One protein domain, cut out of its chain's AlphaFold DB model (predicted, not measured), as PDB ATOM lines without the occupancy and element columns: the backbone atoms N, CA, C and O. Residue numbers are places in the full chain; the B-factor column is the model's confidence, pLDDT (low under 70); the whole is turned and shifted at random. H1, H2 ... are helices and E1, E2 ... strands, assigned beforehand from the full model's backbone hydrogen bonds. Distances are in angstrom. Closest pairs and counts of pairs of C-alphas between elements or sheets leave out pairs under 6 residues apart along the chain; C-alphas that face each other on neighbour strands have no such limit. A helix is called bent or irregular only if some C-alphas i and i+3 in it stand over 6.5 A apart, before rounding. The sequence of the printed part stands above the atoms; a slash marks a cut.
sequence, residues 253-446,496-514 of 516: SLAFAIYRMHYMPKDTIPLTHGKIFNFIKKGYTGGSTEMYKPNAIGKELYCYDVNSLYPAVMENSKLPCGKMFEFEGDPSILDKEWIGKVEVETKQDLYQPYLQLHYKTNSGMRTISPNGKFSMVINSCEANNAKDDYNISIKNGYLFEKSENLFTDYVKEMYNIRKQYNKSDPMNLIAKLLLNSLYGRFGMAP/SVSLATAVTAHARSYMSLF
ATOM      1  N   SER A 253       1.685  12.123  26.154       95.25
ATOM      2  CA  SER A 253       2.829  12.013  25.237       95.25
ATOM      3  C   SER A 253       3.660  10.753  25.477       95.25
ATOM      4  O   SER A 253       4.092  10.147  24.498       95.25
ATOM      5  N   LEU A 254       3.824  10.337  26.738       97.56
ATOM      6  CA  LEU A 254       4.507   9.094  27.090       97.56
ATOM      7  C   LEU A 254       3.682   7.868  26.668       97.56
ATOM      8  O   LEU A 254       4.193   7.012  25.954       97.56
ATOM      9  N   ALA A 255       2.389   7.828  27.009       98.06
ATOM     10  CA  ALA A 255       1.475   6.755  26.605       98.06
ATOM     11  C   ALA A 255       1.450   6.561  25.083       98.06
ATOM     12  O   ALA A 255       1.498   5.440  24.581       98.06
ATOM     13  N   PHE A 256       1.442   7.665  24.340       97.06
ATOM     14  CA  PHE A 256       1.478   7.637  22.886       97.06
ATOM     15  C   PHE A 256       2.805   7.144  22.311       97.06
ATOM     16  O   PHE A 256       2.812   6.498  21.267       97.06
ATOM     17  N   ALA A 257       3.928   7.448  22.963       96.88
ATOM     18  CA  ALA A 257       5.224   6.929  22.553       96.88
ATOM     19  C   ALA A 257       5.325   5.420  22.789       96.88
ATOM     20  O   ALA A 257       5.711   4.706  21.870       96.88
ATOM     21  N   ILE A 258       4.882   4.948  23.961       97.81
ATOM     22  CA  ILE A 258       4.763   3.520  24.284       97.81
ATOM     23  C   ILE A 258       3.915   2.815  23.220       97.81
ATOM     24  O   ILE A 258       4.373   1.857  22.603       97.81
ATOM     25  N   TYR A 259       2.723   3.349  22.926       97.75
ATOM     26  CA  TYR A 259       1.837   2.808  21.895       97.75
ATOM     27  C   TYR A 259       2.519   2.724  20.518       97.75
ATOM     28  O   TYR A 259       2.531   1.669  19.891       97.75
ATOM     29  N   ARG A 260       3.134   3.820  20.054       95.88
ATOM     30  CA  ARG A 260       3.781   3.898  18.730       95.88
ATOM     31  C   ARG A 260       5.030   3.034  18.582       95.88
ATOM     32  O   ARG A 260       5.409   2.765  17.444       95.88
ATOM     33  N   MET A 261       5.695   2.710  19.685       95.56
ATOM     34  CA  MET A 261       6.906   1.893  19.688       95.56
ATOM     35  C   MET A 261       6.575   0.403  19.721       95.56
ATOM     36  O   MET A 261       7.147  -0.356  18.950       95.56
ATOM     37  N   HIS A 262       5.631   0.006  20.578       95.88
ATOM     38  CA  HIS A 262       5.459  -1.403  20.945       95.88
ATOM     39  C   HIS A 262       4.168  -2.048  20.430       95.88
ATOM     40  O   HIS A 262       4.100  -3.268  20.368       95.88
ATOM     41  N   TYR A 263       3.149  -1.267  20.047       96.50
ATOM     42  CA  TYR A 263       1.807  -1.811  19.761       96.50
ATOM     43  C   TYR A 263       1.223  -1.357  18.423       96.50
ATOM     44  O   TYR A 263       0.414  -2.065  17.834       96.50
ATOM     45  N   MET A 264       1.586  -0.166  17.940       95.69
ATOM     46  CA  MET A 264       0.976   0.405  16.743       95.69
ATOM     47  C   MET A 264       1.445  -0.324  15.474       95.69
ATOM     48  O   MET A 264       2.638  -0.266  15.155       95.69
ATOM     49  N   PRO A 265       0.536  -0.904  14.672       92.06
ATOM     50  CA  PRO A 265       0.924  -1.522  13.413       92.06
ATOM     51  C   PRO A 265       1.390  -0.469  12.394       92.06
ATOM     52  O   PRO A 265       0.808   0.618  12.291       92.06
ATOM     53  N   LYS A 266       2.424  -0.784  11.607       91.88
ATOM     54  CA  LYS A 266       2.967   0.124  10.580       91.88
ATOM     55  C   LYS A 266       1.918   0.467   9.519       91.88
ATOM     56  O   LYS A 266       1.140  -0.388   9.114       91.88
ATOM     57  N   ASP A 267       1.921   1.722   9.070       90.44
ATOM     58  CA  ASP A 267       1.100   2.221   7.956       90.44
ATOM     59  C   ASP A 267      -0.417   1.956   8.081       90.44
ATOM     60  O   ASP A 267      -1.123   1.819   7.082       90.44
ATOM     61  N   THR A 268      -0.938   1.909   9.314       93.81
ATOM     62  CA  THR A 268      -2.368   1.655   9.572       93.81
ATOM     63  C   THR A 268      -3.158   2.901   9.938       93.81
ATOM     64  O   THR A 268      -4.251   3.099   9.416       93.81
ATOM     65  N   ILE A 269      -2.641   3.765  10.814       96.19
ATOM     66  CA  ILE A 269      -3.403   4.906  11.342       96.19
ATOM     67  C   ILE A 269      -3.269   6.120  10.412       96.19
ATOM     68  O   ILE A 269      -2.175   6.693  10.325       96.19
ATOM     69  N   PRO A 270      -4.350   6.563   9.740       95.19
ATOM     70  CA  PRO A 270      -4.293   7.721   8.862       95.19
ATOM     71  C   PRO A 270      -4.192   9.019   9.668       95.19
ATOM     72  O   PRO A 270      -4.887   9.225  10.668       95.19
ATOM     73  N   LEU A 271      -3.343   9.930   9.202       94.25
ATOM     74  CA  LEU A 271      -3.253  11.286   9.719       94.25
ATOM     75  C   LEU A 271      -4.397  12.140   9.170       94.25
ATOM     76  O   LEU A 271      -4.655  12.177   7.967       94.25
ATOM     77  N   THR A 272      -5.046  12.889  10.055       92.00
ATOM     78  CA  THR A 272      -6.144  13.795   9.700       92.00
ATOM     79  C   THR A 272      -5.697  15.238   9.903       92.00
ATOM     80  O   THR A 272      -5.522  15.686  11.040       92.00
ATOM     81  N   HIS A 273      -5.526  15.985   8.813       88.44
ATOM     82  CA  HIS A 273      -5.062  17.376   8.838       88.44
ATOM     83  C   HIS A 273      -5.950  18.294   7.995       88.44
ATOM     84  O   HIS A 273      -6.745  17.837   7.171       88.44
ATOM     85  N   GLY A 274      -5.809  19.607   8.206       88.44
ATOM     86  CA  GLY A 274      -6.470  20.635   7.403       88.44
ATOM     87  C   GLY A 274      -7.986  20.443   7.314       88.44
ATOM     88  O   GLY A 274      -8.669  20.325   8.330       88.44
ATOM     89  N   LYS A 275      -8.513  20.392   6.084       91.50
ATOM     90  CA  LYS A 275      -9.955  20.255   5.822       91.50
ATOM     91  C   LYS A 275     -10.548  18.967   6.406       91.50
ATOM     92  O   LYS A 275     -11.632  19.028   6.976       91.50
ATOM     93  N   ILE A 276      -9.817  17.850   6.340       93.88
ATOM     94  CA  ILE A 276     -10.264  16.550   6.871       93.88
ATOM     95  C   ILE A 276     -10.419  16.641   8.391       93.88
ATOM     96  O   ILE A 276     -11.460  16.284   8.935       93.88
ATOM     97  N   PHE A 277      -9.407  17.190   9.073       93.88
ATOM     98  CA  PHE A 277      -9.460  17.409  10.519       93.88
ATOM     99  C   PHE A 277     -10.647  18.299  10.909       93.88
ATOM    100  O   PHE A 277     -11.430  17.934  11.780       93.88
ATOM    101  N   ASN A 278     -10.807  19.444  10.238       93.12
ATOM    102  CA  ASN A 278     -11.873  20.404  10.534       93.12
ATOM    103  C   ASN A 278     -13.277  19.847  10.268       93.12
ATOM    104  O   ASN A 278     -14.225  20.259  10.934       93.12
ATOM    105  N   PHE A 279     -13.427  18.938   9.303       96.31
ATOM    106  CA  PHE A 279     -14.685  18.243   9.048       96.31
ATOM    107  C   PHE A 279     -14.981  17.223  10.151       96.31
ATOM    108  O   PHE A 279     -16.003  17.339  10.822       96.31
ATOM    109  N   ILE A 280     -14.068  16.275  10.382       96.62
ATOM    110  CA  ILE A 280     -14.277  15.164  11.321       96.62
ATOM    111  C   ILE A 280     -14.427  15.680  12.759       96.62
ATOM    112  O   ILE A 280     -15.296  15.215  13.490       96.62
ATOM    113  N   LYS A 281     -13.661  16.712  13.148       94.75
ATOM    114  CA  LYS A 281     -13.745  17.330  14.482       94.75
ATOM    115  C   LYS A 281     -15.152  17.838  14.829       94.75
ATOM    116  O   LYS A 281     -15.463  17.939  16.010       94.75
ATOM    117  N   LYS A 282     -16.018  18.128  13.850       94.81
ATOM    118  CA  LYS A 282     -17.412  18.529  14.120       94.81
ATOM    119  C   LYS A 282     -18.232  17.414  14.774       94.81
ATOM    120  O   LYS A 282     -19.112  17.728  15.565       94.81
ATOM    121  N   GLY A 283     -17.921  16.151  14.473       94.94
ATOM    122  CA  GLY A 283     -18.511  14.981  15.133       94.94
ATOM    123  C   GLY A 283     -17.761  14.556  16.399       94.94
ATOM    124  O   GLY A 283     -18.221  13.687  17.135       94.94
ATOM    125  N   TYR A 284     -16.607  15.170  16.689       95.06
ATOM    126  CA  TYR A 284     -15.836  14.859  17.885       95.06
ATOM    127  C   TYR A 284     -16.440  15.547  19.113       95.06
ATOM    128  O   TYR A 284     -16.112  16.690  19.457       95.06
ATOM    129  N   THR A 285     -17.331  14.830  19.788       93.44
ATOM    130  CA  THR A 285     -17.885  15.223  21.085       93.44
ATOM    131  C   THR A 285     -17.362  14.309  22.202       93.44
ATOM    132  O   THR A 285     -16.760  13.260  21.939       93.44
ATOM    133  N   GLY A 286     -17.508  14.756  23.452       89.75
ATOM    134  CA  GLY A 286     -17.062  14.019  24.636       89.75
ATOM    135  C   GLY A 286     -18.047  12.931  25.070       89.75
ATOM    136  O   GLY A 286     -18.828  12.417  24.265       89.75
ATOM    137  N   GLY A 287     -18.009  12.604  26.364       88.81
ATOM    138  CA  GLY A 287     -19.025  11.765  27.001       88.81
ATOM    139  C   GLY A 287     -20.391  12.451  27.000       88.81
ATOM    140  O   GLY A 287     -20.478  13.669  26.829       88.81
ATOM    141  N   SER A 288     -21.447  11.660  27.159       88.00
ATOM    142  CA  SER A 288     -22.808  12.179  27.244       88.00
ATOM    143  C   SER A 288     -23.154  12.504  28.695       88.00
ATOM    144  O   SER A 288     -23.034  11.638  29.560       88.00
ATOM    145  N   THR A 289     -23.581  13.741  28.946       85.50
ATOM    146  CA  THR A 289     -23.924  14.247  30.282       85.50
ATOM    147  C   THR A 289     -25.309  14.863  30.246       85.50
ATOM    148  O   THR A 289     -25.631  15.605  29.324       85.50
ATOM    149  N   GLU A 290     -26.100  14.581  31.273       80.25
ATOM    150  CA  GLU A 290     -27.506  14.961  31.358       80.25
ATOM    151  C   GLU A 290     -27.762  15.698  32.662       80.25
ATOM    152  O   GLU A 290     -27.122  15.424  33.681       80.25
ATOM    153  N   MET A 291     -28.705  16.633  32.634       78.44
ATOM    154  CA  MET A 291     -29.080  17.403  33.810       78.44
ATOM    155  C   MET A 291     -30.421  16.910  34.341       78.44
ATOM    156  O   MET A 291     -31.468  17.161  33.749       78.44
ATOM    157  N   TYR A 292     -30.386  16.263  35.500       77.12
ATOM    158  CA  TYR A 292     -31.581  15.867  36.234       77.12
ATOM    159  C   TYR A 292     -31.792  16.812  37.417       77.12
ATOM    160  O   TYR A 292     -30.831  17.224  38.068       77.12
ATOM    161  N   LYS A 293     -33.051  17.138  37.734       77.62
ATOM    162  CA  LYS A 293     -33.389  17.702  39.047       77.62
ATOM    163  C   LYS A 293     -33.420  16.538  40.041       77.62
ATOM    164  O   LYS A 293     -34.305  15.690  39.908       77.62
ATOM    165  N   PRO A 294     -32.482  16.443  40.998       72.06
ATOM    166  CA  PRO A 294     -32.484  15.335  41.942       72.06
ATOM    167  C   PRO A 294     -33.740  15.416  42.820       72.06
ATOM    168  O   PRO A 294     -33.891  16.348  43.603       72.06
ATOM    169  N   ASN A 295     -34.645  14.444  42.692       71.31
ATOM    170  CA  ASN A 295     -35.806  14.276  43.573       71.31
ATOM    171  C   ASN A 295     -35.711  12.931  44.309       71.31
ATOM    172  O   ASN A 295     -36.478  11.997  44.064       71.31
ATOM    173  N   ALA A 296     -34.685  12.826  45.152       71.56
ATOM    174  CA  ALA A 296     -34.299  11.598  45.844       71.56
ATOM    175  C   ALA A 296     -34.473  11.678  47.370       71.56
ATOM    176  O   ALA A 296     -33.907  10.866  48.096       71.56
ATOM    177  N   ILE A 297     -35.232  12.657  47.875       77.25
ATOM    178  CA  ILE A 297     -35.481  12.781  49.316       77.25
ATOM    179  C   ILE A 297     -36.188  11.506  49.798       77.25
ATOM    180  O   ILE A 297     -37.261  11.164  49.306       77.25
ATOM    181  N   GLY A 298     -35.553  10.796  50.735       81.50
ATOM    182  CA  GLY A 298     -36.062   9.544  51.301       81.50
ATOM    183  C   GLY A 298     -35.951   8.315  50.390       81.50
ATOM    184  O   GLY A 298     -36.595   7.312  50.682       81.50
ATOM    185  N   LYS A 299     -35.174   8.367  49.295       85.62
ATOM    186  CA  LYS A 299     -34.975   7.234  48.372       85.62
ATOM    187  C   LYS A 299     -33.524   6.764  48.355       85.62
ATOM    188  O   LYS A 299     -32.603   7.578  48.403       85.62
ATOM    189  N   GLU A 300     -33.326   5.457  48.211       88.06
ATOM    190  CA  GLU A 300     -32.010   4.885  47.923       88.06
ATOM    191  C   GLU A 300     -31.588   5.205  46.485       88.06
ATOM    192  O   GLU A 300     -32.374   5.076  45.543       88.06
ATOM    193  N   LEU A 301     -30.336   5.632  46.317       85.44
ATOM    194  CA  LEU A 301     -29.746   5.947  45.022       85.44
ATOM    195  C   LEU A 301     -28.655   4.938  44.685       85.44
ATOM    196  O   LEU A 301     -27.737   4.714  45.471       85.44
ATOM    197  N   TYR A 302     -28.731   4.399  43.472       87.69
ATOM    198  CA  TYR A 302     -27.758   3.460  42.933       87.69
ATOM    199  C   TYR A 302     -26.937   4.156  41.845       87.69
ATOM    200  O   TYR A 302     -27.495   4.749  40.922       87.69
ATOM    201  N   CYS A 303     -25.609   4.097  41.962       88.31
ATOM    202  CA  CYS A 303     -24.675   4.673  40.998       88.31
ATOM    203  C   CYS A 303     -23.869   3.550  40.345       88.31
ATOM    204  O   CYS A 303     -23.185   2.793  41.036       88.31
ATOM    205  N   TYR A 304     -23.952   3.459  39.021       90.50
ATOM    206  CA  TYR A 304     -23.237   2.472  38.222       90.50
ATOM    207  C   TYR A 304     -22.190   3.185  37.369       90.50
ATOM    208  O   TYR A 304     -22.502   4.171  36.702       90.50
ATOM    209  N   ASP A 305     -20.957   2.681  37.386       91.44
ATOM    210  CA  ASP A 305     -19.853   3.207  36.584       91.44
ATOM    211  C   ASP A 305     -19.255   2.094  35.721       91.44
ATOM    212  O   ASP A 305     -19.030   0.968  36.176       91.44
ATOM    213  N   VAL A 306     -18.993   2.417  34.457       89.94
ATOM    214  CA  VAL A 306     -18.339   1.494  33.537       89.94
ATOM    215  C   VAL A 306     -16.847   1.559  33.804       89.94
ATOM    216  O   VAL A 306     -16.201   2.587  33.594       89.94
ATOM    217  N   ASN A 307     -16.274   0.428  34.208       88.19
ATOM    218  CA  ASN A 307     -14.846   0.313  34.470       88.19
ATOM    219  C   ASN A 307     -14.021   0.735  33.244       88.19
ATOM    220  O   ASN A 307     -13.859  -0.036  32.303       88.19
ATOM    221  N   SER A 308     -13.463   1.952  33.284       90.25
ATOM    222  CA  SER A 308     -12.599   2.489  32.228       90.25
ATOM    223  C   SER A 308     -13.260   2.421  30.834       90.25
ATOM    224  O   SER A 308     -12.720   1.818  29.908       90.25
ATOM    225  N   LEU A 309     -14.418   3.084  30.682       94.44
ATOM    226  CA  LEU A 309     -15.241   3.110  29.457       94.44
ATOM    227  C   LEU A 309     -14.444   3.278  28.149       94.44
ATOM    228  O   LEU A 309     -14.556   2.443  27.255       94.44
ATOM    229  N   TYR A 310     -13.632   4.337  28.016       95.75
ATOM    230  CA  TYR A 310     -12.875   4.567  26.776       95.75
ATOM    231  C   TYR A 310     -11.867   3.444  26.482       95.75
ATOM    232  O   TYR A 310     -11.888   2.931  25.367       95.75
ATOM    233  N   PRO A 311     -11.029   2.999  27.441       96.44
ATOM    234  CA  PRO A 311     -10.224   1.794  27.266       96.44
ATOM    235  C   PRO A 311     -11.008   0.543  26.857       96.44
ATOM    236  O   PRO A 311     -10.590  -0.146  25.933       96.44
ATOM    237  N   ALA A 312     -12.149   0.264  27.493       95.50
ATOM    238  CA  ALA A 312     -12.973  -0.897  27.151       95.50
ATOM    239  C   ALA A 312     -13.464  -0.830  25.695       95.50
ATOM    240  O   ALA A 312     -13.432  -1.822  24.970       95.50
ATOM    241  N   VAL A 313     -13.852   0.359  25.235       95.94
ATOM    242  CA  VAL A 313     -14.220   0.606  23.836       95.94
ATOM    243  C   VAL A 313     -13.028   0.437  22.895       95.94
ATOM    244  O   VAL A 313     -13.173  -0.192  21.849       95.94
ATOM    245  N   MET A 314     -11.857   0.965  23.259       96.94
ATOM    246  CA  MET A 314     -10.624   0.837  22.473       96.94
ATOM    247  C   MET A 314     -10.195  -0.624  22.294       96.94
ATOM    248  O   MET A 314      -9.690  -0.980  21.233       96.94
ATOM    249  N   GLU A 315     -10.388  -1.462  23.312       96.56
ATOM    250  CA  GLU A 315     -10.060  -2.888  23.257       96.56
ATOM    251  C   GLU A 315     -11.004  -3.671  22.339       96.56
ATOM    252  O   GLU A 315     -10.548  -4.509  21.559       96.56
ATOM    253  N   ASN A 316     -12.308  -3.403  22.441       95.94
ATOM    254  CA  ASN A 316     -13.345  -4.275  21.886       95.94
ATOM    255  C   ASN A 316     -13.919  -3.800  20.545       95.94
ATOM    256  O   ASN A 316     -14.607  -4.568  19.875       95.94
ATOM    257  N   SER A 317     -13.646  -2.562  20.128       95.56
ATOM    258  CA  SER A 317     -14.209  -2.000  18.892       95.56
ATOM    259  C   SER A 317     -13.225  -2.085  17.731       95.56
ATOM    260  O   SER A 317     -12.028  -1.840  17.888       95.56
ATOM    261  N   LYS A 318     -13.752  -2.358  16.535       95.44
ATOM    262  CA  LYS A 318     -13.021  -2.139  15.286       95.44
ATOM    263  C   LYS A 318     -13.060  -0.646  14.960       95.44
ATOM    264  O   LYS A 318     -14.134  -0.053  14.953       95.44
ATOM    265  N   LEU A 319     -11.900  -0.038  14.738       96.38
ATOM    266  CA  LEU A 319     -11.751   1.406  14.561       96.38
ATOM    267  C   LEU A 319     -11.227   1.752  13.159       96.38
ATOM    268  O   LEU A 319     -10.466   0.971  12.582       96.38
ATOM    269  N   PRO A 320     -11.579   2.938  12.622       96.25
ATOM    270  CA  PRO A 320     -11.244   3.330  11.256       96.25
ATOM    271  C   PRO A 320      -9.731   3.393  11.008       96.25
ATOM    272  O   PRO A 320      -9.013   4.154  11.666       96.25
ATOM    273  N   CYS A 321      -9.250   2.650  10.008       96.31
ATOM    274  CA  CYS A 321      -7.839   2.612   9.624       96.31
ATOM    275  C   CYS A 321      -7.631   2.394   8.112       96.31
ATOM    276  O   CYS A 321      -8.570   2.273   7.322       96.31
ATOM    277  N   GLY A 322      -6.367   2.389   7.690       95.44
ATOM    278  CA  GLY A 322      -5.975   2.259   6.290       95.44
ATOM    279  C   GLY A 322      -6.201   3.541   5.488       95.44
ATOM    280  O   GLY A 322      -6.264   4.649   6.030       95.44
ATOM    281  N   LYS A 323      -6.271   3.404   4.160       95.69
ATOM    282  CA  LYS A 323      -6.443   4.557   3.265       95.69
ATOM    283  C   LYS A 323      -7.803   5.220   3.468       95.69
ATOM    284  O   LYS A 323      -8.809   4.552   3.683       95.69
ATOM    285  N   MET A 324      -7.835   6.539   3.325       95.19
ATOM    286  CA  MET A 324      -9.073   7.306   3.366       95.19
ATOM    287  C   MET A 324      -9.614   7.567   1.956       95.19
ATOM    288  O   MET A 324      -8.865   7.764   0.991       95.19
ATOM    289  N   PHE A 325     -10.936   7.629   1.861       94.75
ATOM    290  CA  PHE A 325     -11.680   7.997   0.667       94.75
ATOM    291  C   PHE A 325     -12.701   9.056   1.049       94.75
ATOM    292  O   PHE A 325     -13.362   8.945   2.074       94.75
ATOM    293  N   GLU A 326     -12.835  10.088   0.236       95.56
ATOM    294  CA  GLU A 326     -13.979  10.986   0.334       95.56
ATOM    295  C   GLU A 326     -15.160  10.352  -0.383       95.56
ATOM    296  O   GLU A 326     -14.965   9.694  -1.409       95.56
ATOM    297  N   PHE A 327     -16.362  10.545   0.141       94.44
ATOM    298  CA  PHE A 327     -17.565  10.022  -0.475       94.44
ATOM    299  C   PHE A 327     -18.685  11.050  -0.572       94.44
ATOM    300  O   PHE A 327     -18.750  11.986   0.224       94.44
ATOM    301  N   GLU A 328     -19.589  10.814  -1.517       93.50
ATOM    302  CA  GLU A 328     -20.864  11.513  -1.672       93.50
ATOM    303  C   GLU A 328     -21.984  10.482  -1.873       93.50
ATOM    304  O   GLU A 328     -21.794   9.500  -2.593       93.50
ATOM    305  N   GLY A 329     -23.128  10.692  -1.222       89.75
ATOM    306  CA  GLY A 329     -24.235   9.737  -1.159       89.75
ATOM    307  C   GLY A 329     -24.182   8.830   0.072       89.75
ATOM    308  O   GLY A 329     -23.533   9.159   1.068       89.75
ATOM    309  N   ASP A 330     -24.876   7.694  -0.002       90.00
ATOM    310  CA  ASP A 330     -25.057   6.764   1.118       90.00
ATOM    311  C   ASP A 330     -24.020   5.612   1.093       90.00
ATOM    312  O   ASP A 330     -24.115   4.719   0.247       90.00
ATOM    313  N   PRO A 331     -23.021   5.601   2.004       89.31
ATOM    314  CA  PRO A 331     -22.028   4.534   2.113       89.31
ATOM    315  C   PRO A 331     -22.531   3.298   2.868       89.31
ATOM    316  O   PRO A 331     -21.755   2.359   3.010       89.31
ATOM    317  N   SER A 332     -23.755   3.282   3.409       81.69
ATOM    318  CA  SER A 332     -24.215   2.246   4.352       81.69
ATOM    319  C   SER A 332     -24.296   0.841   3.757       81.69
ATOM    320  O   SER A 332     -24.259  -0.136   4.499       81.69
ATOM    321  N   ILE A 333     -24.332   0.733   2.426       79.44
ATOM    322  CA  ILE A 333     -24.205  -0.538   1.696       79.44
ATOM    323  C   ILE A 333     -22.807  -1.162   1.816       79.44
ATOM    324  O   ILE A 333     -22.615  -2.330   1.485       79.44
ATOM    325  N   LEU A 334     -21.812  -0.387   2.249       77.31
ATOM    326  CA  LEU A 334     -20.462  -0.857   2.499       77.31
ATOM    327  C   LEU A 334     -20.342  -1.227   3.977       77.31
ATOM    328  O   LEU A 334     -20.556  -0.386   4.848       77.31
ATOM    329  N   ASP A 335     -19.913  -2.457   4.258       82.88
ATOM    330  CA  ASP A 335     -19.509  -2.884   5.603       82.88
ATOM    331  C   ASP A 335     -18.146  -2.264   5.971       82.88
ATOM    332  O   ASP A 335     -17.097  -2.913   5.968       82.88
ATOM    333  N   LYS A 336     -18.135  -0.937   6.134       87.31
ATOM    334  CA  LYS A 336     -16.940  -0.117   6.354       87.31
ATOM    335  C   LYS A 336     -17.231   1.048   7.287       87.31
ATOM    336  O   LYS A 336     -18.299   1.651   7.244       87.31
ATOM    337  N   GLU A 337     -16.219   1.419   8.065       94.69
ATOM    338  CA  GLU A 337     -16.270   2.604   8.918       94.69
ATOM    339  C   GLU A 337     -16.281   3.891   8.089       94.69
ATOM    340  O   GLU A 337     -15.481   4.070   7.160       94.69
ATOM    341  N   TRP A 338     -17.148   4.823   8.475       96.12
ATOM    342  CA  TRP A 338     -17.227   6.147   7.876       96.12
ATOM    343  C   TRP A 338     -17.574   7.222   8.908       96.12
ATOM    344  O   TRP A 338     -18.146   6.971   9.967       96.12
ATOM    345  N   ILE A 339     -17.199   8.459   8.594       97.81
ATOM    346  CA  ILE A 339     -17.590   9.650   9.347       97.81
ATOM    347  C   ILE A 339     -18.155  10.650   8.348       97.81
ATOM    348  O   ILE A 339     -17.454  11.063   7.420       97.81
ATOM    349  N   GLY A 340     -19.420  11.024   8.518       97.25
ATOM    350  CA  GLY A 340     -20.177  11.716   7.481       97.25
ATOM    351  C   GLY A 340     -21.105  12.793   8.009       97.25
ATOM    352  O   GLY A 340     -21.558  12.745   9.150       97.25
ATOM    353  N   LYS A 341     -21.378  13.774   7.149       98.06
ATOM    354  CA  LYS A 341     -22.437  14.753   7.347       98.06
ATOM    355  C   LYS A 341     -23.775  14.090   7.037       98.06
ATOM    356  O   LYS A 341     -23.945  13.503   5.964       98.06
ATOM    357  N   VAL A 342     -24.714  14.240   7.957       97.75
ATOM    358  CA  VAL A 342     -26.055  13.672   7.878       97.75
ATOM    359  C   VAL A 342     -27.108  14.732   8.187       97.75
ATOM    360  O   VAL A 342     -26.844  15.681   8.926       97.75
ATOM    361  N   GLU A 343     -28.298  14.542   7.629       98.12
ATOM    362  CA  GLU A 343     -29.526  15.180   8.107       98.12
ATOM    363  C   GLU A 343     -30.301  14.150   8.929       98.12
ATOM    364  O   GLU A 343     -30.473  13.013   8.484       98.12
ATOM    365  N   VAL A 344     -30.720  14.537  10.128       97.94
ATOM    366  CA  VAL A 344     -31.362  13.670  11.117       97.94
ATOM    367  C   VAL A 344     -32.758  14.199  11.417       97.94
ATOM    368  O   VAL A 344     -32.938  15.405  11.571       97.94
ATOM    369  N   GLU A 345     -33.726  13.295  11.528       98.06
ATOM    370  CA  GLU A 345     -35.066  13.559  12.052       98.06
ATOM    371  C   GLU A 345     -35.421  12.478  13.077       98.06
ATOM    372  O   GLU A 345     -35.344  11.288  12.775       98.06
ATOM    373  N   THR A 346     -35.800  12.867  14.292       97.56
ATOM    374  CA  THR A 346     -36.355  11.915  15.265       97.56
ATOM    375  C   THR A 346     -37.677  11.353  14.762       97.56
ATOM    376  O   THR A 346     -38.546  12.115  14.344       97.56
ATOM    377  N   LYS A 347     -37.864  10.030  14.828       96.94
ATOM    378  CA  LYS A 347     -39.126   9.395  14.401       96.94
ATOM    379  C   LYS A 347     -40.299   9.741  15.317       96.94
ATOM    380  O   LYS A 347     -41.441   9.768  14.875       96.94
ATOM    381  N   GLN A 348     -39.993  10.004  16.581       94.81
ATOM    382  CA  GLN A 348     -40.901  10.494  17.609       94.81
ATOM    383  C   GLN A 348     -40.101  11.325  18.613       94.81
ATOM    384  O   GLN A 348     -38.880  11.175  18.686       94.81
ATOM    385  N   ASP A 349     -40.768  12.170  19.395       93.56
ATOM    386  CA  ASP A 349     -40.094  12.905  20.464       93.56
ATOM    387  C   ASP A 349     -39.557  11.927  21.510       93.56
ATOM    388  O   ASP A 349     -40.305  11.247  22.215       93.56
ATOM    389  N   LEU A 350     -38.232  11.848  21.600       92.38
ATOM    390  CA  LEU A 350     -37.562  11.012  22.577       92.38
ATOM    391  C   LEU A 350     -37.547  11.741  23.913       92.38
ATOM    392  O   LEU A 350     -37.193  12.921  23.981       92.38
ATOM    393  N   TYR A 351     -37.863  11.021  24.988       89.00
ATOM    394  CA  TYR A 351     -37.679  11.541  26.342       89.00
ATOM    395  C   TYR A 351     -36.211  11.918  26.585       89.00
ATOM    396  O   TYR A 351     -35.915  12.959  27.171       89.00
ATOM    397  N   GLN A 352     -35.298  11.087  26.077       89.69
ATOM    398  CA  GLN A 352     -33.863  11.294  26.164       89.69
ATOM    399  C   GLN A 352     -33.193  11.086  24.795       89.69
ATOM    400  O   GLN A 352     -32.717   9.987  24.492       89.69
ATOM    401  N   PRO A 353     -33.142  12.120  23.939       92.81
ATOM    402  CA  PRO A 353     -32.360  12.062  22.710       92.81
ATOM    403  C   PRO A 353     -30.875  11.850  23.029       92.81
ATOM    404  O   PRO A 353     -30.328  12.442  23.958       92.81
ATOM    405  N   TYR A 354     -30.203  11.015  22.239       92.75
ATOM    406  CA  TYR A 354     -28.834  10.573  22.530       92.75
ATOM    407  C   TYR A 354     -27.819  10.879  21.421       92.75
ATOM    408  O   TYR A 354     -26.620  10.673  21.619       92.75
ATOM    409  N   LEU A 355     -28.259  11.411  20.274       94.81
ATOM    410  CA  LEU A 355     -27.354  11.918  19.241       94.81
ATOM    411  C   LEU A 355     -26.847  13.318  19.597       94.81
ATOM    412  O   LEU A 355     -27.585  14.299  19.553       94.81
ATOM    413  N   GLN A 356     -25.561  13.390  19.940       93.62
ATOM    414  CA  GLN A 356     -24.933  14.568  20.528       93.62
ATOM    415  C   GLN A 356     -24.176  15.417  19.494       93.62
ATOM    416  O   GLN A 356     -23.357  14.899  18.734       93.62
ATOM    417  N   LEU A 357     -24.360  16.741  19.527       94.25
ATOM    418  CA  LEU A 357     -23.649  17.697  18.670       94.25
ATOM    419  C   LEU A 357     -23.225  18.973  19.413       94.25
ATOM    420  O   LEU A 357     -23.778  19.336  20.452       94.25
ATOM    421  N   HIS A 358     -22.228  19.669  18.862       93.25
ATOM    422  CA  HIS A 358     -21.812  20.989  19.341       93.25
ATOM    423  C   HIS A 358     -22.671  22.085  18.707       93.25
ATOM    424  O   HIS A 358     -22.677  22.247  17.488       93.25
ATOM    425  N   TYR A 359     -23.360  22.859  19.538       90.81
ATOM    426  CA  TYR A 359     -24.227  23.961  19.142       90.81
ATOM    427  C   TYR A 359     -23.724  25.284  19.727       90.81
ATOM    428  O   TYR A 359     -23.441  25.396  20.923       90.81
ATOM    429  N   LYS A 360     -23.600  26.309  18.881       91.25
ATOM    430  CA  LYS A 360     -23.140  27.633  19.305       91.25
ATOM    431  C   LYS A 360     -24.325  28.447  19.822       91.25
ATOM    432  O   LYS A 360     -25.196  28.824  19.051       91.25
ATOM    433  N   THR A 361     -24.310  28.752  21.115       90.44
ATOM    434  CA  THR A 361     -25.267  29.652  21.775       90.44
ATOM    435  C   THR A 361     -24.656  31.039  21.983       90.44
ATOM    436  O   THR A 361     -23.445  31.223  21.822       90.44
ATOM    437  N   ASN A 362     -25.469  32.002  22.428       91.00
ATOM    438  CA  ASN A 362     -24.987  33.322  22.859       91.00
ATOM    439  C   ASN A 362     -23.981  33.225  24.022       91.00
ATOM    440  O   ASN A 362     -23.072  34.040  24.118       91.00
ATOM    441  N   SER A 363     -24.096  32.196  24.869       89.12
ATOM    442  CA  SER A 363     -23.196  31.934  26.003       89.12
ATOM    443  C   SER A 363     -22.010  31.025  25.647       89.12
ATOM    444  O   SER A 363     -21.354  30.482  26.538       89.12
ATOM    445  N   GLY A 364     -21.750  30.815  24.353       90.25
ATOM    446  CA  GLY A 364     -20.647  30.001  23.852       90.25
ATOM    447  C   GLY A 364     -21.074  28.635  23.317       90.25
ATOM    448  O   GLY A 364     -22.251  28.368  23.064       90.25
ATOM    449  N   MET A 365     -20.087  27.765  23.099       89.62
ATOM    450  CA  MET A 365     -20.328  26.412  22.600       89.62
ATOM    451  C   MET A 365     -20.978  25.556  23.692       89.62
ATOM    452  O   MET A 365     -20.509  25.520  24.832       89.62
ATOM    453  N   ARG A 366     -22.057  24.865  23.336       90.50
ATOM    454  CA  ARG A 366     -22.740  23.882  24.174       90.50
ATOM    455  C   ARG A 366     -22.783  22.551  23.451       90.50
ATOM    456  O   ARG A 366     -22.785  22.499  22.227       90.50
ATOM    457  N   THR A 367     -22.814  21.483  24.222       92.44
ATOM    458  CA  THR A 367     -23.014  20.135  23.712       92.44
ATOM    459  C   THR A 367     -24.447  19.745  24.043       92.44
ATOM    460  O   THR A 367     -24.837  19.832  25.205       92.44
ATOM    461  N   ILE A 368     -25.236  19.410  23.024       92.06
ATOM    462  CA  ILE A 368     -26.669  19.126  23.159       92.06
ATOM    463  C   ILE A 368     -27.031  17.842  22.415       92.06
ATOM    464  O   ILE A 368     -26.366  17.496  21.436       92.06
ATOM    465  N   SER A 369     -28.117  17.204  22.843       93.94
ATOM    466  CA  SER A 369     -28.788  16.130  22.108       93.94
ATOM    467  C   SER A 369     -30.218  16.584  21.800       93.94
ATOM    468  O   SER A 369     -31.032  16.639  22.718       93.94
ATOM    469  N   PRO A 370     -30.529  17.028  20.573       93.31
ATOM    470  CA  PRO A 370     -31.848  17.580  20.259       93.31
ATOM    471  C   PRO A 370     -32.846  16.520  19.759       93.31
ATOM    472  O   PRO A 370     -32.457  15.492  19.204       93.31
ATOM    473  N   ASN A 371     -34.140  16.821  19.911       95.50
ATOM    474  CA  ASN A 371     -35.223  16.218  19.125       95.50
ATOM    475  C   ASN A 371     -35.453  17.008  17.819       95.50
ATOM    476  O   ASN A 371     -34.933  18.115  17.646       95.50
ATOM    477  N   GLY A 372     -36.261  16.460  16.913       96.81
ATOM    478  CA  GLY A 372     -36.672  17.108  15.670       96.81
ATOM    479  C   GLY A 372     -35.648  16.971  14.544       96.81
ATOM    480  O   GLY A 372     -34.969  15.951  14.431       96.81
ATOM    481  N   LYS A 373     -35.565  17.999  13.685       97.69
ATOM    482  CA  LYS A 373     -34.712  18.027  12.483       97.69
ATOM    483  C   LYS A 373     -33.419  18.795  12.714       97.69
ATOM    484  O   LYS A 373     -33.459  19.966  13.089       97.69
ATOM    485  N   PHE A 374     -32.280  18.174  12.428       97.31
ATOM    486  CA  PHE A 374     -30.973  18.819  12.563       97.31
ATOM    487  C   PHE A 374     -29.898  18.179  11.676       97.31
ATOM    488  O   PHE A 374     -30.000  17.030  11.256       97.31
ATOM    489  N   SER A 375     -28.828  18.938  11.424       97.25
ATOM    490  CA  SER A 375     -27.664  18.500  10.648       97.25
ATOM    491  C   SER A 375     -26.487  18.241  11.583       97.25
ATOM    492  O   SER A 375     -26.196  19.060  12.459       97.25
ATOM    493  N   MET A 376     -25.769  17.135  11.392       97.56
ATOM    494  CA  MET A 376     -24.585  16.817  12.197       97.56
ATOM    495  C   MET A 376     -23.517  16.069  11.399       97.56
ATOM    496  O   MET A 376     -23.753  15.613  10.283       97.56
ATOM    497  N   VAL A 377     -22.321  15.951  11.982       97.81
ATOM    498  CA  VAL A 377     -21.308  14.984  11.544       97.81
ATOM    499  C   VAL A 377     -21.322  13.833  12.541       97.81
ATOM    500  O   VAL A 377     -21.194  14.078  13.737       97.81
ATOM    501  N   ILE A 378     -21.481  12.607  12.054       97.38
ATOM    502  CA  ILE A 378     -21.663  11.401  12.869       97.38
ATOM    503  C   ILE A 378     -20.706  10.296  12.404       97.38
ATOM    504  O   ILE A 378     -20.311  10.270  11.234       97.38
ATOM    505  N   ASN A 379     -20.313   9.398  13.309       97.19
ATOM    506  CA  ASN A 379     -19.623   8.158  12.947       97.19
ATOM    507  C   ASN A 379     -20.641   7.048  12.611       97.19
ATOM    508  O   ASN A 379     -21.752   7.024  13.143       97.19
ATOM    509  N   SER A 380     -20.254   6.117  11.738       96.25
ATOM    510  CA  SER A 380     -21.072   4.976  11.315       96.25
ATOM    511  C   SER A 380     -21.657   4.159  12.467       96.25
ATOM    512  O   SER A 380     -22.797   3.709  12.353       96.25
ATOM    513  N   CYS A 381     -20.938   3.981  13.581       95.50
ATOM    514  CA  CYS A 381     -21.436   3.196  14.711       95.50
ATOM    515  C   CYS A 381     -22.630   3.868  15.406       95.50
ATOM    516  O   CYS A 381     -23.626   3.203  15.684       95.50
ATOM    517  N   GLU A 382     -22.587   5.191  15.584       96.12
ATOM    518  CA  GLU A 382     -23.703   5.965  16.136       96.12
ATOM    519  C   GLU A 382     -24.892   5.962  15.175       96.12
ATOM    520  O   GLU A 382     -26.024   5.759  15.607       96.12
ATOM    521  N   ALA A 383     -24.641   6.123  13.869       95.50
ATOM    522  CA  ALA A 383     -25.694   6.065  12.859       95.50
ATOM    523  C   ALA A 383     -26.395   4.697  12.846       95.50
ATOM    524  O   ALA A 383     -27.618   4.641  12.782       95.50
ATOM    525  N   ASN A 384     -25.637   3.602  12.959       94.12
ATOM    526  CA  ASN A 384     -26.183   2.248  13.048       94.12
ATOM    527  C   ASN A 384     -26.986   2.028  14.333       94.12
ATOM    528  O   ASN A 384     -28.079   1.472  14.271       94.12
ATOM    529  N   ASN A 385     -26.480   2.498  15.472       94.56
ATOM    530  CA  ASN A 385     -27.148   2.385  16.767       94.56
ATOM    531  C   ASN A 385     -28.441   3.223  16.861       94.56
ATOM    532  O   ASN A 385     -29.317   2.925  17.673       94.56
ATOM    533  N   ALA A 386     -28.567   4.264  16.035       94.88
ATOM    534  CA  ALA A 386     -29.682   5.208  16.048       94.88
ATOM    535  C   ALA A 386     -30.831   4.874  15.078       94.88
ATOM    536  O   ALA A 386     -31.841   5.578  15.074       94.88
ATOM    537  N   LYS A 387     -30.712   3.818  14.259       92.62
ATOM    538  CA  LYS A 387     -31.667   3.504  13.175       92.62
ATOM    539  C   LYS A 387     -33.106   3.293  13.639       92.62
ATOM    540  O   LYS A 387     -34.025   3.549  12.862       92.62
ATOM    541  N   ASP A 388     -33.310   2.833  14.868       94.12
ATOM    542  CA  ASP A 388     -34.649   2.551  15.390       94.12
ATOM    543  C   ASP A 388     -35.396   3.832  15.766       94.12
ATOM    544  O   ASP A 388     -36.581   3.944  15.461       94.12
ATOM    545  N   ASP A 389     -34.687   4.837  16.283       95.56
ATOM    546  CA  ASP A 389     -35.274   6.060  16.846       95.56
ATOM    547  C   ASP A 389     -35.166   7.281  15.914       95.56
ATOM    548  O   ASP A 389     -35.889   8.269  16.071       95.56
ATOM    549  N   TYR A 390     -34.279   7.222  14.914       96.88
ATOM    550  CA  TYR A 390     -33.961   8.338  14.025       96.88
ATOM    551  C   TYR A 390     -34.026   7.940  12.546       96.88
ATOM    552  O   TYR A 390     -33.582   6.866  12.142       96.88
ATOM    553  N   ASN A 391     -34.520   8.856  11.714       97.56
ATOM    554  CA  ASN A 391     -34.338   8.842  10.268       97.56
ATOM    555  C   ASN A 391     -33.052   9.608   9.932       97.56
ATOM    556  O   ASN A 391     -32.926  10.784  10.272       97.56
ATOM    557  N   ILE A 392     -32.092   8.956   9.267       96.75
ATOM    558  CA  ILE A 392     -30.769   9.529   8.974       96.75
ATOM    559  C   ILE A 392     -30.529   9.520   7.463       96.75
ATOM    560  O   ILE A 392     -30.439   8.462   6.847       96.75
ATOM    561  N   SER A 393     -30.380  10.703   6.863       96.06
ATOM    562  CA  SER A 393     -30.017  10.874   5.452       96.06
ATOM    563  C   SER A 393     -28.547  11.268   5.325       96.06
ATOM    564  O   SER A 393     -28.159  12.387   5.676       96.06
ATOM    565  N   ILE A 394     -27.725  10.360   4.799       95.69
ATOM    566  CA  ILE A 394     -26.278  10.560   4.650       95.69
ATOM    567  C   ILE A 394     -25.975  11.372   3.386       95.69
ATOM    568  O   ILE A 394     -26.550  11.128   2.327       95.69
ATOM    569  N   LYS A 395     -25.100  12.383   3.501       95.69
ATOM    570  CA  LYS A 395     -24.785  13.314   2.403       95.69
ATOM    571  C   LYS A 395     -23.396  13.098   1.817       95.69
ATOM    572  O   LYS A 395     -23.257  12.872   0.622       95.69
ATOM    573  N   ASN A 396     -22.363  13.239   2.638       95.94
ATOM    574  CA  ASN A 396     -20.964  13.106   2.233       95.94
ATOM    575  C   ASN A 396     -20.074  12.904   3.458       95.94
ATOM    576  O   ASN A 396     -20.506  13.123   4.592       95.94
ATOM    577  N   GLY A 397     -18.823  12.516   3.242       96.88
ATOM    578  CA  GLY A 397     -17.883  12.341   4.339       96.88
ATOM    579  C   GLY A 397     -16.604  11.631   3.947       96.88
ATOM    580  O   GLY A 397     -16.168  11.675   2.797       96.88
ATOM    581  N   TYR A 398     -16.009  10.968   4.937       97.12
ATOM    582  CA  TYR A 398     -14.807  10.164   4.781       97.12
ATOM    583  C   TYR A 398     -15.079   8.706   5.145       97.12
ATOM    584  O   TYR A 398     -15.604   8.411   6.215       97.12
ATOM    585  N   LEU A 399     -14.695   7.814   4.242       95.88
ATOM    586  CA  LEU A 399     -14.749   6.361   4.344       95.88
ATOM    587  C   LEU A 399     -13.329   5.828   4.551       95.88
ATOM    588  O   LEU A 399     -12.379   6.319   3.929       95.88
ATOM    589  N   PHE A 400     -13.186   4.801   5.380       95.69
ATOM    590  CA  PHE A 400     -11.902   4.171   5.672       95.69
ATOM    591  C   PHE A 400     -11.789   2.816   4.971       95.69
ATOM    592  O   PHE A 400     -12.766   2.085   4.824       95.69
ATOM    593  N   GLU A 401     -10.593   2.492   4.472       94.19
ATOM    594  CA  GLU A 401     -10.328   1.249   3.741       94.19
ATOM    595  C   GLU A 401     -10.650   0.017   4.584       94.19
ATOM    596  O   GLU A 401     -11.165  -0.963   4.037       94.19
ATOM    597  N   LYS A 402     -10.349   0.102   5.887       94.00
ATOM    598  CA  LYS A 402     -10.425  -0.979   6.863       94.00
ATOM    599  C   LYS A 402     -10.983  -0.495   8.207       94.00
ATOM    600  O   LYS A 402     -10.990   0.700   8.504       94.00
ATOM    601  N   SER A 403     -11.394  -1.461   9.024       93.88
ATOM    602  CA  SER A 403     -11.725  -1.275  10.435       93.88
ATOM    603  C   SER A 403     -11.133  -2.430  11.242       93.88
ATOM    604  O   SER A 403     -11.445  -3.591  10.971       93.88
ATOM    605  N   GLU A 404     -10.241  -2.128  12.185       95.44
ATOM    606  CA  GLU A 404      -9.438  -3.129  12.908       95.44
ATOM    607  C   GLU A 404      -9.354  -2.818  14.413       95.44
ATOM    608  O   GLU A 404      -9.552  -1.683  14.852       95.44
ATOM    609  N   ASN A 405      -9.042  -3.835  15.217       96.31
ATOM    610  CA  ASN A 405      -8.815  -3.724  16.657       96.31
ATOM    611  C   ASN A 405      -7.407  -3.167  16.948       96.31
ATOM    612  O   ASN A 405      -6.470  -3.908  17.226       96.31
ATOM    613  N   LEU A 406      -7.244  -1.845  16.862       96.94
ATOM    614  CA  LEU A 406      -5.923  -1.192  16.910       96.94
ATOM    615  C   LEU A 406      -5.275  -1.147  18.304       96.94
ATOM    616  O   LEU A 406      -4.065  -0.970  18.406       96.94
ATOM    617  N   PHE A 407      -6.060  -1.248  19.379       97.75
ATOM    618  CA  PHE A 407      -5.584  -0.975  20.743       97.75
ATOM    619  C   PHE A 407      -5.672  -2.172  21.691       97.75
ATOM    620  O   PHE A 407      -5.337  -2.022  22.866       97.75
ATOM    621  N   THR A 408      -6.118  -3.338  21.217       97.25
ATOM    622  CA  THR A 408      -6.393  -4.504  22.069       97.25
ATOM    623  C   THR A 408      -5.188  -4.902  22.911       97.25
ATOM    624  O   THR A 408      -5.318  -5.000  24.128       97.25
ATOM    625  N   ASP A 409      -4.010  -5.047  22.306       97.94
ATOM    626  CA  ASP A 409      -2.819  -5.507  23.030       97.94
ATOM    627  C   ASP A 409      -2.329  -4.471  24.048       97.94
ATOM    628  O   ASP A 409      -2.036  -4.811  25.195       97.94
ATOM    629  N   TYR A 410      -2.343  -3.188  23.671       98.00
ATOM    630  CA  TYR A 410      -2.004  -2.086  24.572       98.00
ATOM    631  C   TYR A 410      -2.927  -2.052  25.795       98.00
ATOM    632  O   TYR A 410      -2.470  -1.964  26.936       98.00
ATOM    633  N   VAL A 411      -4.241  -2.123  25.567       98.06
ATOM    634  CA  VAL A 411      -5.237  -2.052  26.640       98.06
ATOM    635  C   VAL A 411      -5.140  -3.277  27.550       98.06
ATOM    636  O   VAL A 411      -5.097  -3.116  28.773       98.06
ATOM    637  N   LYS A 412      -5.032  -4.483  26.976       97.62
ATOM    638  CA  LYS A 412      -4.884  -5.731  27.734       97.62
ATOM    639  C   LYS A 412      -3.657  -5.720  28.626       97.62
ATOM    640  O   LYS A 412      -3.760  -6.100  29.791       97.62
ATOM    641  N   GLU A 413      -2.517  -5.250  28.126       97.44
ATOM    642  CA  GLU A 413      -1.308  -5.174  28.940       97.44
ATOM    643  C   GLU A 413      -1.496  -4.262  30.157       97.44
ATOM    644  O   GLU A 413      -1.239  -4.682  31.287       97.44
ATOM    645  N   MET A 414      -2.011  -3.045  29.959       97.69
ATOM    646  CA  MET A 414      -2.236  -2.110  31.066       97.69
ATOM    647  C   MET A 414      -3.254  -2.657  32.076       97.69
ATOM    648  O   MET A 414      -3.078  -2.494  33.284       97.69
ATOM    649  N   TYR A 415      -4.309  -3.339  31.618       95.75
ATOM    650  CA  TYR A 415      -5.254  -4.008  32.513       95.75
ATOM    651  C   TYR A 415      -4.619  -5.152  33.298       95.75
ATOM    652  O   TYR A 415      -4.881  -5.274  34.495       95.75
ATOM    653  N   ASN A 416      -3.786  -5.971  32.659       96.62
ATOM    654  CA  ASN A 416      -3.101  -7.076  33.322       96.62
ATOM    655  C   ASN A 416      -2.144  -6.563  34.397       96.62
ATOM    656  O   ASN A 416      -2.179  -7.064  35.519       96.62
ATOM    657  N   ILE A 417      -1.400  -5.488  34.117       97.19
ATOM    658  CA  ILE A 417      -0.585  -4.799  35.125       97.19
ATOM    659  C   ILE A 417      -1.470  -4.345  36.299       97.19
ATOM    660  O   ILE A 417      -1.183  -4.638  37.456       97.19
ATOM    661  N   ARG A 418      -2.610  -3.700  36.031       95.75
ATOM    662  CA  ARG A 418      -3.530  -3.261  37.097       95.75
ATOM    663  C   ARG A 418      -4.145  -4.400  37.920       95.75
ATOM    664  O   ARG A 418      -4.607  -4.132  39.026       95.75
ATOM    665  N   LYS A 419      -4.215  -5.619  37.382       95.38
ATOM    666  CA  LYS A 419      -4.671  -6.816  38.108       95.38
ATOM    667  C   LYS A 419      -3.548  -7.454  38.922       95.38
ATOM    668  O   LYS A 419      -3.810  -7.955  40.007       95.38
ATOM    669  N   GLN A 420      -2.325  -7.436  38.394       96.88
ATOM    670  CA  GLN A 420      -1.147  -8.025  39.028       96.88
ATOM    671  C   GLN A 420      -0.695  -7.234  40.263       96.88
ATOM    672  O   GLN A 420      -0.291  -7.830  41.256       96.88
ATOM    673  N   TYR A 421      -0.758  -5.904  40.199       94.88
ATOM    674  CA  TYR A 421      -0.274  -5.026  41.264       94.88
ATOM    675  C   TYR A 421      -1.422  -4.465  42.106       94.88
ATOM    676  O   TYR A 421      -2.462  -4.065  41.578       94.88
ATOM    677  N   ASN A 422      -1.213  -4.366  43.421       93.56
ATOM    678  CA  ASN A 422      -2.173  -3.771  44.354       93.56
ATOM    679  C   ASN A 422      -2.442  -2.289  44.039       93.56
ATOM    680  O   ASN A 422      -1.619  -1.605  43.441       93.56
ATOM    681  N   LYS A 423      -3.582  -1.745  44.487       89.56
ATOM    682  CA  LYS A 423      -3.954  -0.335  44.221       89.56
ATOM    683  C   LYS A 423      -2.969   0.696  44.795       89.56
ATOM    684  O   LYS A 423      -2.939   1.818  44.299       89.56
ATOM    685  N   SER A 424      -2.232   0.337  45.843       89.38
ATOM    686  CA  SER A 424      -1.195   1.173  46.457       89.38
ATOM    687  C   SER A 424       0.133   1.135  45.704       89.38
ATOM    688  O   SER A 424       0.979   1.984  45.950       89.38
ATOM    689  N   ASP A 425       0.320   0.171  44.802       93.31
ATOM    690  CA  ASP A 425       1.569  -0.017  44.080       93.31
ATOM    691  C   ASP A 425       1.755   1.066  42.999       93.31
ATOM    692  O   ASP A 425       0.807   1.371  42.252       93.31
ATOM    693  N   PRO A 426       2.963   1.640  42.858       95.31
ATOM    694  CA  PRO A 426       3.206   2.682  41.869       95.31
ATOM    695  C   PRO A 426       2.986   2.194  40.432       95.31
ATOM    696  O   PRO A 426       2.496   2.958  39.597       95.31
ATOM    697  N   MET A 427       3.238   0.919  40.125       96.56
ATOM    698  CA  MET A 427       2.988   0.355  38.799       96.56
ATOM    699  C   MET A 427       1.487   0.281  38.471       96.56
ATOM    700  O   MET A 427       1.093   0.511  37.324       96.56
ATOM    701  N   ASN A 428       0.618   0.061  39.468       96.44
ATOM    702  CA  ASN A 428      -0.834   0.139  39.271       96.44
ATOM    703  C   ASN A 428      -1.267   1.564  38.883       96.44
ATOM    704  O   ASN A 428      -2.035   1.750  37.931       96.44
ATOM    705  N   LEU A 429      -0.732   2.574  39.584       96.31
ATOM    706  CA  LEU A 429      -0.959   3.985  39.265       96.31
ATOM    707  C   LEU A 429      -0.493   4.306  37.839       96.31
ATOM    708  O   LEU A 429      -1.260   4.892  37.071       96.31
ATOM    709  N   ILE A 430       0.728   3.908  37.475       97.81
ATOM    710  CA  ILE A 430       1.307   4.145  36.146       97.81
ATOM    711  C   ILE A 430       0.420   3.536  35.059       97.81
ATOM    712  O   ILE A 430       0.014   4.243  34.138       97.81
ATOM    713  N   ALA A 431       0.043   2.261  35.190       97.69
ATOM    714  CA  ALA A 431      -0.806   1.593  34.207       97.69
ATOM    715  C   ALA A 431      -2.179   2.268  34.073       97.69
ATOM    716  O   ALA A 431      -2.657   2.476  32.960       97.69
ATOM    717  N   LYS A 432      -2.796   2.695  35.186       96.44
ATOM    718  CA  LYS A 432      -4.049   3.474  35.158       96.44
ATOM    719  C   LYS A 432      -3.884   4.795  34.403       96.44
ATOM    720  O   LYS A 432      -4.765   5.173  33.627       96.44
ATOM    721  N   LEU A 433      -2.788   5.508  34.647       96.88
ATOM    722  CA  LEU A 433      -2.502   6.786  34.007       96.88
ATOM    723  C   LEU A 433      -2.260   6.624  32.500       96.88
ATOM    724  O   LEU A 433      -2.864   7.356  31.716       96.88
ATOM    725  N   LEU A 434      -1.443   5.650  32.090       98.06
ATOM    726  CA  LEU A 434      -1.167   5.341  30.684       98.06
ATOM    727  C   LEU A 434      -2.454   4.963  29.934       98.06
ATOM    728  O   LEU A 434      -2.782   5.583  28.920       98.06
ATOM    729  N   LEU A 435      -3.229   4.036  30.506       96.00
ATOM    730  CA  LEU A 435      -4.484   3.529  29.954       96.00
ATOM    731  C   LEU A 435      -5.487   4.648  29.636       96.00
ATOM    732  O   LEU A 435      -6.045   4.701  28.542       96.00
ATOM    733  N   ASN A 436      -5.692   5.573  30.576       94.00
ATOM    734  CA  ASN A 436      -6.678   6.644  30.425       94.00
ATOM    735  C   ASN A 436      -6.176   7.828  29.577       94.00
ATOM    736  O   ASN A 436      -6.982   8.634  29.115       94.00
ATOM    737  N   SER A 437      -4.863   7.953  29.369       94.75
ATOM    738  CA  SER A 437      -4.259   9.131  28.727       94.75
ATOM    739  C   SER A 437      -4.048   8.986  27.219       94.75
ATOM    740  O   SER A 437      -3.806   9.988  26.546       94.75
ATOM    741  N   LEU A 438      -4.124   7.768  26.669       95.69
ATOM    742  CA  LEU A 438      -3.769   7.513  25.272       95.69
ATOM    743  C   LEU A 438      -4.767   8.125  24.274       95.69
ATOM    744  O   LEU A 438      -4.360   8.872  23.381       95.69
ATOM    745  N   TYR A 439      -6.067   7.833  24.407       93.38
ATOM    746  CA  TYR A 439      -7.057   8.146  23.361       93.38
ATOM    747  C   TYR A 439      -7.130   9.648  23.041       93.38
ATOM    748  O   TYR A 439      -7.182  10.048  21.876       93.38
ATOM    749  N   GLY A 440      -7.054  10.496  24.076       91.31
ATOM    750  CA  GLY A 440      -7.142  11.947  23.937       91.31
ATOM    751  C   GLY A 440      -6.034  12.531  23.057       91.31
ATOM    752  O   GLY A 440      -6.239  13.565  22.418       91.31
ATOM    753  N   ARG A 441      -4.884  11.847  22.943       92.75
ATOM    754  CA  ARG A 441      -3.769  12.273  22.086       92.75
ATOM    755  C   ARG A 441      -4.167  12.346  20.615       92.75
ATOM    756  O   ARG A 441      -3.740  13.280  19.931       92.75
ATOM    757  N   PHE A 442      -4.987  11.406  20.147       94.25
ATOM    758  CA  PHE A 442      -5.414  11.316  18.750       94.25
ATOM    759  C   PHE A 442      -6.343  12.466  18.342       94.25
ATOM    760  O   PHE A 442      -6.341  12.858  17.179       94.25
ATOM    761  N   GLY A 443      -7.078  13.048  19.296       91.94
ATOM    762  CA  GLY A 443      -8.005  14.164  19.080       91.94
ATOM    763  C   GLY A 443      -7.419  15.546  19.378       91.94
ATOM    764  O   GLY A 443      -8.152  16.536  19.366       91.94
ATOM    765  N   MET A 444      -6.118  15.646  19.683       88.19
ATOM    766  CA  MET A 444      -5.499  16.926  20.032       88.19
ATOM    767  C   MET A 444      -5.542  17.905  18.858       88.19
ATOM    768  O   MET A 444      -5.077  17.603  17.761       88.19
ATOM    769  N   ALA A 445      -6.047  19.111  19.125       84.75
ATOM    770  CA  ALA A 445      -5.993  20.205  18.167       84.75
ATOM    771  C   ALA A 445      -4.542  20.517  17.769       84.75
ATOM    772  O   ALA A 445      -3.651  20.446  18.632       84.75
ATOM    773  N   PRO A 446      -4.313  20.881  16.496       82.12
ATOM    774  CA  PRO A 446      -3.001  21.295  16.067       82.12
ATOM    775  C   PRO A 446      -2.468  22.488  16.838       82.12
ATOM    776  O   PRO A 446      -3.193  23.448  17.076       82.12
ATOM    777  N   SER A 496      -4.839  11.939  14.615       94.62
ATOM    778  CA  SER A 496      -5.866  11.169  13.909       94.62
ATOM    779  C   SER A 496      -7.204  11.375  14.618       94.62
ATOM    780  O   SER A 496      -7.633  10.579  15.453       94.62
ATOM    781  N   VAL A 497      -7.861  12.498  14.330       95.62
ATOM    782  CA  VAL A 497      -9.128  12.864  14.973       95.62
ATOM    783  C   VAL A 497     -10.244  11.884  14.611       95.62
ATOM    784  O   VAL A 497     -11.202  11.768  15.366       95.62
ATOM    785  N   SER A 498     -10.106  11.130  13.514       96.06
ATOM    786  CA  SER A 498     -11.000  10.017  13.175       96.06
ATOM    787  C   SER A 498     -11.014   8.941  14.255       96.06
ATOM    788  O   SER A 498     -12.096   8.533  14.662       96.06
ATOM    789  N   LEU A 499      -9.851   8.544  14.786       96.31
ATOM    790  CA  LEU A 499      -9.782   7.570  15.880       96.31
ATOM    791  C   LEU A 499     -10.382   8.119  17.169       96.31
ATOM    792  O   LEU A 499     -11.167   7.433  17.813       96.31
ATOM    793  N   ALA A 500     -10.064   9.363  17.533       96.31
ATOM    794  CA  ALA A 500     -10.645   9.975  18.728       96.31
ATOM    795  C   ALA A 500     -12.175  10.100  18.625       96.31
ATOM    796  O   ALA A 500     -12.877   9.826  19.594       96.31
ATOM    797  N   THR A 501     -12.683  10.457  17.441       96.88
ATOM    798  CA  THR A 501     -14.123  10.539  17.161       96.88
ATOM    799  C   THR A 501     -14.781   9.168  17.236       96.88
ATOM    800  O   THR A 501     -15.807   9.040  17.891       96.88
ATOM    801  N   ALA A 502     -14.182   8.141  16.627       97.19
ATOM    802  CA  ALA A 502     -14.707   6.780  16.674       97.19
ATOM    803  C   ALA A 502     -14.726   6.227  18.109       97.19
ATOM    804  O   ALA A 502     -15.749   5.717  18.551       97.19
ATOM    805  N   VAL A 503     -13.648   6.402  18.884       97.31
ATOM    806  CA  VAL A 503     -13.598   5.955  20.289       97.31
ATOM    807  C   VAL A 503     -14.703   6.611  21.121       97.31
ATOM    808  O   VAL A 503     -15.386   5.920  21.875       97.31
ATOM    809  N   THR A 504     -14.930   7.924  20.991       96.75
ATOM    810  CA  THR A 504     -16.015   8.564  21.752       96.75
ATOM    811  C   THR A 504     -17.405   8.210  21.221       96.75
ATOM    812  O   THR A 504     -18.327   8.074  22.021       96.75
ATOM    813  N   ALA A 505     -17.558   7.985  19.916       97.00
ATOM    814  CA  ALA A 505     -18.800   7.531  19.289       97.00
ATOM    815  C   ALA A 505     -19.218   6.124  19.748       97.00
ATOM    816  O   ALA A 505     -20.361   5.923  20.162       97.00
ATOM    817  N   HIS A 506     -18.286   5.167  19.773       96.88
ATOM    818  CA  HIS A 506     -18.543   3.827  20.307       96.88
ATOM    819  C   HIS A 506     -18.877   3.872  21.804       96.88
ATOM    820  O   HIS A 506     -19.798   3.188  22.244       96.88
ATOM    821  N   ALA A 507     -18.192   4.721  22.582       96.44
ATOM    822  CA  ALA A 507     -18.508   4.918  23.996       96.44
ATOM    823  C   ALA A 507     -19.926   5.469  24.206       96.44
ATOM    824  O   ALA A 507     -20.661   4.955  25.046       96.44
ATOM    825  N   ARG A 508     -20.344   6.475  23.427       95.38
ATOM    826  CA  ARG A 508     -21.715   7.006  23.491       95.38
ATOM    827  C   ARG A 508     -22.753   5.988  23.032       95.38
ATOM    828  O   ARG A 508     -23.782   5.864  23.685       95.38
ATOM    829  N   SER A 509     -22.469   5.235  21.970       95.12
ATOM    830  CA  SER A 509     -23.355   4.171  21.482       95.12
ATOM    831  C   SER A 509     -23.559   3.097  22.550       95.12
ATOM    832  O   SER A 509     -24.697   2.751  22.851       95.12
ATOM    833  N   TYR A 510     -22.487   2.662  23.221       94.44
ATOM    834  CA  TYR A 510     -22.582   1.743  24.356       94.44
ATOM    835  C   TYR A 510     -23.413   2.327  25.506       94.44
ATOM    836  O   TYR A 510     -24.339   1.682  25.987       94.44
ATOM    837  N   MET A 511     -23.145   3.575  25.907       93.00
ATOM    838  CA  MET A 511     -23.899   4.225  26.986       93.00
ATOM    839  C   MET A 511     -25.373   4.461  26.635       93.00
ATOM    840  O   MET A 511     -26.207   4.506  27.533       93.00
ATOM    841  N   SER A 512     -25.714   4.597  25.350       90.25
ATOM    842  CA  SER A 512     -27.102   4.782  24.915       90.25
ATOM    843  C   SER A 512     -27.983   3.557  25.171       90.25
ATOM    844  O   SER A 512     -29.184   3.721  25.342       90.25
ATOM    845  N   LEU A 513     -27.402   2.355  25.289       87.75
ATOM    846  CA  LEU A 513     -28.135   1.132  25.645       87.75
ATOM    847  C   LEU A 513     -28.761   1.198  27.043       87.75
ATOM    848  O   LEU A 513     -29.688   0.453  27.325       87.75
ATOM    849  N   PHE A 514     -28.244   2.073  27.907       85.00
ATOM    850  CA  PHE A 514     -28.777   2.324  29.248       85.00
ATOM    851  C   PHE A 514     -29.664   3.579  29.306       85.00
ATOM    852  O   PHE A 514     -30.132   3.942  30.384       85.00
TER     853      PHE A 514
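What this domain is: This is residues 253 to 446 and 496 to 514 of the 516 residues of the protein "DNA polymerase" of Coniophora olivacea (UniProt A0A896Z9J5). A sheet of four strands, curled like part of a barrel, makes one end of the domain, and the helical hairpin of H5 and H6, with H1 across H6, makes the other. H7 runs through the middle and touches H2, H3, H4 and H6; residues 291 to 305 of the long loop between H2 and H3 stick out as a free arm, and the small hairpin of E3 and E4 is at the sheet's E5 edge. The printed part has 213 residues with seven named helices and six named strands, in the order H1 H2 H3 E1 E2 E3 E4 E5 H4 E6 H5 H6 H7; the class is mixed, helices and strands. The sheet's order is E1, E6, E2, E5, all antiparallel. The whole is compact, with a radius of gyration of the C-alphas of 18.5 A and spans of 57 by 51 by 34 A.

How they stand to each other: H1, residues 253 to 262, touches H6, residues 426 to 442, with residues 434 to 441 of H6 alone; their lines are about perpendicular at 90 degrees, and the closest C-alphas are those of Ala 255 and Leu 434, 5.1 A apart. H2, residues 274 to 283, is on the twisted sheet of E1, residues 319 to 329, E6, residues 390 to 404, E2, residues 338 to 346, and E5, residues 373 to 379, at a height over the sheet of 8.9 A. H2 and H7, residues 497 to 512, make two layers with it, helices on one face of a sheet, though H7 stands at the sheet's level, at a height of 2.6 A. H3, residues 309 to 316, touches H7 with residues 503 to 507 of H7 alone, about perpendicular at 75 degrees; the closest C-alphas are those of Val 313 and Ala 507, 6.1 A apart. Across the sheet, N 325 of E1 is 2.8 A from O 399 of E6, N 341 of E2 is 2.8 A from O 396 of E6, and N 342 of E2 is 2.9 A from O 376 of E5, each within hydrogen-bond range. E3, residues 357 to 361, and E4, residues 364 to 368, form an antiparallel hairpin, with N 359 and O 366 2.8 A apart. E5, H4, residues 380 to 385, and E6 form a split strand-helix-strand unit, two strands running the same way with E2 between them, and its crossover is right-handed. H4 touches H7 at a shallow tilt of 4 degrees, the same way, with residues 502 to 509 of H7 alone; the closest C-alphas are those of Glu 382 and Ser 509, 5.6 A apart. H5, residues 408 to 420, and H6 form a helical hairpin at a shallow tilt of 22 degrees, opposite ways; the closest C-alphas are those of Arg 418 and Asn 428, 4.9 A apart. H5 and H7 are apart. Every O i to N i+4 pair is within hydrogen-bond range in H1, H3, H4, H5 and H7, against 4 of 6 in H2 and 9 of 13 in H6.

Where its parts are: H1 begins at C-alpha 253, (2.829, 12.013, 25.237). E6 is 27.1 A long from first to last C-alpha, H6 26.1 A, H7 22.1 A, E1 21.7 A and E2 21.3 A. E1 bends by 105 degrees at residue 322 and E6 by 97 degrees at residue 401. H6 is irregular, with C-alphas 436 and 439 7.2 A apart. H7 ends at C-alpha 512, (-27.102, 4.782, 24.915).

The domain as a whole: The C-alphas of Asp 267 and Gly 298 are the two farthest apart, at 57.6 A. Residues 447 to 495 are not printed, and C-alphas 446 and 496 are 10.7 A apart across the cut. The links H1 to H2 and H2 to H3 are long. The mean pLDDT of the printed part is 93.3, and no printed residue is under 70.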